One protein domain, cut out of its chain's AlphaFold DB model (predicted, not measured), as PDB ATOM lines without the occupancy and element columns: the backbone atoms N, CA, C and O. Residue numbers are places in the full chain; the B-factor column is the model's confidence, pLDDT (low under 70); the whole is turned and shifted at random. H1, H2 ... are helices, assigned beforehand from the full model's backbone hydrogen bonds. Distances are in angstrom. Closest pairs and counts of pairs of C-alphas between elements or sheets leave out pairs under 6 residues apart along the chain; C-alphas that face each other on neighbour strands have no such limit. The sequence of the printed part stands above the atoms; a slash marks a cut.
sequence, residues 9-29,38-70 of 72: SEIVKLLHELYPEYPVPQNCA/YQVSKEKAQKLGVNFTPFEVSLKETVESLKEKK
ATOM      1  N   SER A   9      -9.988 -14.816 -35.889       88.62
ATOM      2  CA  SER A   9     -10.345 -13.905 -36.985       88.62
ATOM      3  C   SER A   9      -9.125 -13.260 -37.653       88.62
ATOM      4  O   SER A   9      -9.130 -13.056 -38.864       88.62
ATOM      5  N   GLU A  10      -8.059 -12.976 -36.904       91.25
ATOM      6  CA  GLU A  10      -6.800 -12.452 -37.447       91.25
ATOM      7  C   GLU A  10      -6.034 -13.532 -38.221       91.25
ATOM      8  O   GLU A  10      -5.490 -13.256 -39.288       91.25
ATOM      9  N   ILE A  11      -6.051 -14.778 -37.732       93.00
ATOM     10  CA  ILE A  11      -5.449 -15.923 -38.435       93.00
ATOM     11  C   ILE A  11      -6.172 -16.174 -39.762       93.00
ATOM     12  O   ILE A  11      -5.525 -16.377 -40.785       93.00
ATOM     13  N   VAL A  12      -7.506 -16.125 -39.758       93.56
ATOM     14  CA  VAL A  12      -8.331 -16.295 -40.963       93.56
ATOM     15  C   VAL A  12      -8.050 -15.202 -41.996       93.56
ATOM     16  O   VAL A  12      -7.896 -15.515 -43.175       93.56
ATOM     17  N   LYS A  13      -7.924 -13.938 -41.569       92.81
ATOM     18  CA  LYS A  13      -7.531 -12.837 -42.464       92.81
ATOM     19  C   LYS A  13      -6.170 -13.092 -43.101       92.81
ATOM     20  O   LYS A  13      -6.046 -13.006 -44.317       92.81
ATOM     21  N   LEU A  14      -5.182 -13.476 -42.296       94.56
ATOM     22  CA  LEU A  14      -3.844 -13.769 -42.797       94.56
ATOM     23  C   LEU A  14      -3.843 -14.962 -43.767       94.56
ATOM     24  O   LEU A  14      -3.175 -14.914 -44.793       94.56
ATOM     25  N   LEU A  15      -4.610 -16.019 -43.483       94.81
ATOM     26  CA  LEU A  15      -4.782 -17.140 -44.411       94.81
ATOM     27  C   LEU A  15      -5.357 -16.681 -45.753       94.81
ATOM     28  O   LEU A  15      -4.850 -17.096 -46.789       94.81
ATOM     29  N   HIS A  16      -6.363 -15.805 -45.740       94.62
ATOM     30  CA  HIS A  16      -6.969 -15.273 -46.959       94.62
ATOM     31  C   HIS A  16      -6.009 -14.391 -47.769       94.62
ATOM     32  O   HIS A  16      -5.996 -14.461 -48.993       94.62
ATOM     33  N   GLU A  17      -5.184 -13.581 -47.102       94.50
ATOM     34  CA  GLU A  17      -4.159 -12.760 -47.759       94.50
ATOM     35  C   GLU A  17      -3.059 -13.611 -48.406       94.50
ATOM     36  O   GLU A  17      -2.555 -13.271 -49.476       94.50
ATOM     37  N   LEU A  18      -2.671 -14.709 -47.753       94.25
ATOM     38  CA  LEU A  18      -1.611 -15.593 -48.232       94.25
ATOM     39  C   LEU A  18      -2.087 -16.583 -49.297       94.25
ATOM     40  O   LEU A  18      -1.302 -16.934 -50.176       94.25
ATOM     41  N   TYR A  19      -3.339 -17.023 -49.202       94.50
ATOM     42  CA  TYR A  19      -3.932 -18.040 -50.058       94.50
ATOM     43  C   TYR A  19      -5.393 -17.689 -50.396       94.50
ATOM     44  O   TYR A  19      -6.331 -18.304 -49.871       94.50
ATOM     45  N   PRO A  20      -5.614 -16.674 -51.248       93.69
ATOM     46  CA  PRO A  20      -6.954 -16.189 -51.580       93.69
ATOM     47  C   PRO A  20      -7.828 -17.235 -52.290       93.69
ATOM     48  O   PRO A  20      -9.049 -17.091 -52.322       93.69
ATOM     49  N   GLU A  21      -7.225 -18.281 -52.856       92.62
ATOM     50  CA  GLU A  21      -7.904 -19.390 -53.518       92.62
ATOM     51  C   GLU A  21      -8.615 -20.348 -52.555       92.62
ATOM     52  O   GLU A  21      -9.543 -21.048 -52.973       92.62
ATOM     53  N   TYR A  22      -8.208 -20.400 -51.281       90.12
ATOM     54  CA  TYR A  22      -8.828 -21.307 -50.321       90.12
ATOM     55  C   TYR A  22     -10.068 -20.674 -49.688       90.12
ATOM     56  O   TYR A  22     -10.018 -19.534 -49.209       90.12
ATOM     57  N   PRO A  23     -11.194 -21.409 -49.627       89.94
ATOM     58  CA  PRO A  23     -12.376 -20.923 -48.941       89.94
ATOM     59  C   PRO A  23     -12.075 -20.816 -47.446       89.94
ATOM     60  O   PRO A  23     -11.778 -21.813 -46.785       89.94
ATOM     61  N   VAL A  24     -12.179 -19.605 -46.906       89.81
ATOM     62  CA  VAL A  24     -12.059 -19.358 -45.469       89.81
ATOM     63  C   VAL A  24     -13.411 -18.957 -44.871       89.81
ATOM     64  O   VAL A  24     -14.235 -18.348 -45.561       89.81
ATOM     65  N   PRO A  25     -13.675 -19.272 -43.590       90.31
ATOM     66  CA  PRO A  25     -14.888 -18.824 -42.915       90.31
ATOM     67  C   PRO A  25     -14.984 -17.292 -42.879       90.31
ATOM     68  O   PRO A  25     -14.014 -16.618 -42.546       90.31
ATOM     69  N   GLN A  26     -16.163 -16.741 -43.173       84.00
ATOM     70  CA  GLN A  26     -16.407 -15.290 -43.093       84.00
ATOM     71  C   GLN A  26     -16.977 -14.846 -41.741       84.00
ATOM     72  O   GLN A  26     -16.811 -13.693 -41.352       84.00
ATOM     73  N   ASN A  27     -17.626 -15.760 -41.018       84.00
ATOM     74  CA  ASN A  27     -18.321 -15.472 -39.768       84.00
ATOM     75  C   ASN A  27     -17.664 -16.215 -38.602       84.00
ATOM     76  O   ASN A  27     -17.181 -17.339 -38.766       84.00
ATOM     77  N   CYS A  28     -17.659 -15.591 -37.423       80.88
ATOM     78  CA  CYS A  28     -17.276 -16.261 -36.182       80.88
ATOM     79  C   CYS A  28     -18.376 -17.243 -35.750       80.88
ATOM     80  O   CYS A  28     -19.540 -17.079 -36.109       80.88
ATOM     81  N   ALA A  29     -17.994 -18.283 -35.007       83.62
ATOM     82  CA  ALA A  29     -18.936 -19.297 -34.530       83.62
ATOM     83  C   ALA A  29     -19.883 -18.762 -33.441       83.62
ATOM     84  O   ALA A  29     -20.950 -19.332 -33.227       83.62
ATOM     85  N   TYR A  38      -4.068 -11.005 -24.534       85.12
ATOM     86  CA  TYR A  38      -3.079 -10.979 -23.460       85.12
ATOM     87  C   TYR A  38      -1.663 -11.020 -24.035       85.12
ATOM     88  O   TYR A  38      -1.441 -11.432 -25.173       85.12
ATOM     89  N   GLN A  39      -0.687 -10.591 -23.238       85.94
ATOM     90  CA  GLN A  39       0.723 -10.644 -23.615       85.94
ATOM     91  C   GLN A  39       1.425 -11.786 -22.885       85.94
ATOM     92  O   GLN A  39       1.176 -12.042 -21.708       85.94
ATOM     93  N   VAL A  40       2.333 -12.462 -23.588       90.12
ATOM     94  CA  VAL A  40       3.171 -13.529 -23.033       90.12
ATOM     95  C   VAL A  40       4.620 -13.058 -23.047       90.12
ATOM     96  O   VAL A  40       5.129 -12.640 -24.087       90.12
ATOM     97  N   SER A  41       5.302 -13.131 -21.901       93.12
ATOM     98  CA  SER A  41       6.725 -12.787 -21.840       93.12
ATOM     99  C   SER A  41       7.564 -13.797 -22.626       93.12
ATOM    100  O   SER A  41       7.511 -15.005 -22.382       93.12
ATOM    101  N   LYS A  42       8.379 -13.276 -23.548       94.06
ATOM    102  CA  LYS A  42       9.368 -14.027 -24.339       94.06
ATOM    103  C   LYS A  42      10.787 -13.911 -23.778       94.06
ATOM    104  O   LYS A  42      11.703 -14.564 -24.269       94.06
ATOM    105  N   GLU A  43      10.968 -13.120 -22.723       95.50
ATOM    106  CA  GLU A  43      12.277 -12.683 -22.239       95.50
ATOM    107  C   GLU A  43      13.175 -13.855 -21.826       95.50
ATOM    108  O   GLU A  43      14.327 -13.935 -22.240       95.50
ATOM    109  N   LYS A  44      12.646 -14.803 -21.042       96.19
ATOM    110  CA  LYS A  44      13.424 -15.966 -20.579       96.19
ATOM    111  C   LYS A  44      13.918 -16.826 -21.741       96.19
ATOM    112  O   LYS A  44      15.047 -17.296 -21.713       96.19
ATOM    113  N   ALA A  45      13.082 -17.010 -22.759       96.06
ATOM    114  CA  ALA A  45      13.428 -17.773 -23.949       96.06
ATOM    115  C   ALA A  45      14.516 -17.076 -24.773       96.06
ATOM    116  O   ALA A  45      15.515 -17.690 -25.132       96.06
ATOM    117  N   GLN A  46      14.349 -15.774 -25.007       95.56
ATOM    118  CA  GLN A  46      15.319 -14.964 -25.742       95.56
ATOM    119  C   GLN A  46      16.671 -14.910 -25.017       95.56
ATOM    120  O   GLN A  46      17.711 -15.042 -25.653       95.56
ATOM    121  N   LYS A  47      16.670 -14.820 -23.678       97.69
ATOM    122  CA  LYS A  47      17.889 -14.896 -22.852       97.69
ATOM    123  C   LYS A  47      18.632 -16.230 -22.967       97.69
ATOM    124  O   LYS A  47      19.835 -16.262 -22.742       97.69
ATOM    125  N   LEU A  48      17.938 -17.311 -23.323       97.69
ATOM    126  CA  LEU A  48      18.532 -18.624 -23.588       97.69
ATOM    127  C   LEU A  48      18.922 -18.818 -25.067       97.69
ATOM    128  O   LEU A  48      19.291 -19.921 -25.456       97.69
ATOM    129  N   GLY A  49      18.844 -17.767 -25.891       97.06
ATOM    130  CA  GLY A  49      19.220 -17.805 -27.306       97.06
ATOM    131  C   GLY A  49      18.111 -18.266 -28.254       97.06
ATOM    132  O   GLY A  49      18.390 -18.549 -29.417       97.06
ATOM    133  N   VAL A  50      16.856 -18.350 -27.795       96.44
ATOM    134  CA  VAL A  50      15.735 -18.724 -28.668       96.44
ATOM    135  C   VAL A  50      15.329 -17.549 -29.555       96.44
ATOM    136  O   VAL A  50      14.881 -16.510 -29.064       96.44
ATOM    137  N   ASN A  51      15.391 -17.771 -30.867       95.56
ATOM    138  CA  ASN A  51      14.818 -16.892 -31.879       95.56
ATOM    139  C   ASN A  51      13.465 -17.448 -32.322       95.56
ATOM    140  O   ASN A  51      13.362 -18.608 -32.718       95.56
ATOM    141  N   PHE A  52      12.419 -16.631 -32.234       95.44
ATOM    142  CA  PHE A  52      11.078 -17.040 -32.632       95.44
ATOM    143  C   PHE A  52      10.886 -16.839 -34.135       95.44
ATOM    144  O   PHE A  52      11.112 -15.740 -34.640       95.44
ATOM    145  N   THR A  53      10.426 -17.879 -34.825       96.12
ATOM    146  CA  THR A  53       9.963 -17.774 -36.212       96.12
ATOM    147  C   THR A  53       8.704 -16.901 -36.266       96.12
ATOM    148  O   THR A  53       7.772 -17.178 -35.503       96.12
ATOM    149  N   PRO A  54       8.638 -15.879 -37.143       95.50
ATOM    150  CA  PRO A  54       7.425 -15.090 -37.337       95.50
ATOM    151  C   PRO A  54       6.241 -15.990 -37.686       95.50
ATOM    152  O   PRO A  54       6.373 -16.899 -38.509       95.50
ATOM    153  N   PHE A  55       5.083 -15.743 -37.079       95.06
ATOM    154  CA  PHE A  55       3.908 -16.595 -37.265       95.06
ATOM    155  C   PHE A  55       3.506 -16.778 -38.736       95.06
ATOM    156  O   PHE A  55       3.096 -17.870 -39.103       95.06
ATOM    157  N   GLU A  56       3.645 -15.758 -39.587       94.94
ATOM    158  CA  GLU A  56       3.359 -15.846 -41.026       94.94
ATOM    159  C   GLU A  56       4.158 -16.951 -41.710       94.94
ATOM    160  O   GLU A  56       3.640 -17.637 -42.588       94.94
ATOM    161  N   VAL A  57       5.425 -17.111 -41.323       96.06
ATOM    162  CA  VAL A  57       6.312 -18.127 -41.896       96.06
ATOM    163  C   VAL A  57       5.833 -19.506 -41.458       96.06
ATOM    164  O   VAL A  57       5.555 -20.349 -42.308       96.06
ATOM    165  N   SER A  58       5.616 -19.700 -40.154       96.00
ATOM    166  CA  SER A  58       5.104 -20.963 -39.607       96.00
ATOM    167  C   SER A  58       3.722 -21.330 -40.163       96.00
ATOM    168  O   SER A  58       3.425 -22.505 -40.379       96.00
ATOM    169  N   LEU A  59       2.863 -20.336 -40.408       96.06
ATOM    170  CA  LEU A  59       1.541 -20.533 -41.000       96.06
ATOM    171  C   LEU A  59       1.655 -21.042 -42.440       96.06
ATOM    172  O   LEU A  59       1.010 -22.034 -42.773       96.06
ATOM    173  N   LYS A  60       2.507 -20.420 -43.268       96.94
ATOM    174  CA  LYS A  60       2.782 -20.888 -44.638       96.94
ATOM    175  C   LYS A  60       3.320 -22.311 -44.645       96.94
ATOM    176  O   LYS A  60       2.785 -23.161 -45.342       96.94
ATOM    177  N   GLU A  61       4.331 -22.587 -43.825       97.81
ATOM    178  CA  GLU A  61       4.916 -23.927 -43.704       97.81
ATOM    179  C   GLU A  61       3.867 -24.970 -43.301       97.81
ATOM    180  O   GLU A  61       3.848 -26.076 -43.840       97.81
ATOM    181  N   THR A  62       2.948 -24.608 -42.402       96.88
ATOM    182  CA  THR A  62       1.842 -25.484 -41.997       96.88
ATOM    183  C   THR A  62       0.897 -25.768 -43.166       96.88
ATOM    184  O   THR A  62       0.571 -26.929 -43.405       96.88
ATOM    185  N   VAL A  63       0.475 -24.743 -43.917       96.69
ATOM    186  CA  VAL A  63      -0.412 -24.909 -45.082       96.69
ATOM    187  C   VAL A  63       0.256 -25.762 -46.163       96.69
ATOM    188  O   VAL A  63      -0.356 -26.711 -46.650       96.69
ATOM    189  N   GLU A  64       1.523 -25.496 -46.489       97.38
ATOM    190  CA  GLU A  64       2.271 -26.302 -47.462       97.38
ATOM    191  C   GLU A  64       2.437 -27.755 -46.995       97.38
ATOM    192  O   GLU A  64       2.245 -28.677 -47.787       97.38
ATOM    193  N   SER A  65       2.692 -27.987 -45.701       98.38
ATOM    194  CA  SER A  65       2.769 -29.345 -45.149       98.38
ATOM    195  C   SER A  65       1.438 -30.097 -45.255       98.38
ATOM    196  O   SER A  65       1.419 -31.303 -45.509       98.38
ATOM    197  N   LEU A  66       0.307 -29.406 -45.076       97.56
ATOM    198  CA  LEU A  66      -1.017 -30.011 -45.232       97.56
ATOM    199  C   LEU A  66      -1.317 -30.366 -46.696       97.56
ATOM    200  O   LEU A  66      -1.857 -31.447 -46.949       97.56
ATOM    201  N   LYS A  67      -0.907 -29.513 -47.646       95.44
ATOM    202  CA  LYS A  67      -0.992 -29.781 -49.094       95.44
ATOM    203  C   LYS A  67      -0.146 -30.987 -49.489       95.44
ATOM    204  O   LYS A  67      -0.636 -31.897 -50.151       95.44
ATOM    205  N   GLU A  68       1.108 -31.037 -49.039       98.19
ATOM    206  CA  GLU A  68       2.027 -32.150 -49.313       98.19
ATOM    207  C   GLU A  68       1.453 -33.490 -48.826       98.19
ATOM    208  O   GLU A  68       1.534 -34.512 -49.511       98.19
ATOM    209  N   LYS A  69       0.797 -33.468 -47.662       98.25
ATOM    210  CA  LYS A  69       0.141 -34.635 -47.062       98.25
ATOM    211  C   LYS A  69      -1.250 -34.939 -47.624       98.25
ATOM    212  O   LYS A  69      -1.849 -35.922 -47.193       98.25
ATOM    213  N   LYS A  70      -1.745 -34.159 -48.592       96.31
ATOM    214  CA  LYS A  70      -3.041 -34.352 -49.269       96.31
ATOM    215  C   LYS A  70      -4.240 -34.338 -48.317       96.31
ATOM    216  O   LYS A  70      -5.170 -35.128 -48.472       96.31
TER     217      LYS A  70
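AT A GLANCE: This is residues 9 to 29 and 38 to 70 of the 72 residues of an uncharacterized protein of Amborella trichopoda (UniProt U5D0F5). This is an open, loose model: H1 and the longer H3 stand steeply to each other with few contacts between them, and the short H2 sits far from both, at the turn of an arm that runs out through residues 38 to 42 and comes back to H3 through residues 48 to 54. Residues 19 to 29, after H1, fold back past it, while residues 43 to 49 and the last part of H3 with residues 69 and 70 stick out. The printed part has 54 residues with three named helices, H1, H2 and H3 along the chain, and no named strand; the class is all helix. It is only just loose, close to extended, with a radius of gyration of the C-alphas of 14.8 A and spans of 40 by 29 by 17 A.

IN THESE COORDINATES: H1 is residues 9 to 18, 14.3 A long, beginning at C-alpha 9 (-10.345, -13.905, -36.985). H2 is residues 43 to 47, with C-alpha 43 at (12.277, -12.683, -22.239). H3 is residues 55 to 68, 19.8 A long, ending at C-alpha 68 (2.027, -32.150, -49.313).

HOW THE PARTS SIT: H1 and H3 only just touch, with 3 pairs of C-alphas within 8 A, and H3 does so with residues 56 to 60 alone. Their closest C-alphas, of Leu 14 and Glu 56, are 7.7 A apart. They run the same way at a steep tilt of 65 degrees. H2 is apart from H1 and from H3. In H1, H2 and H3 every O i to N i+4 pair is within hydrogen-bond range.

THE WHOLE: The C-alphas of Pro 23 and Lys 47, the two farthest apart, are 40.4 A from each other. Residues 30 to 37 are not printed, and C-alphas 29 and 38 are 21.1 A apart across the cut. The link from H2 to H3 is short, with 7 residues. No printed residue is under 70 in pLDDT.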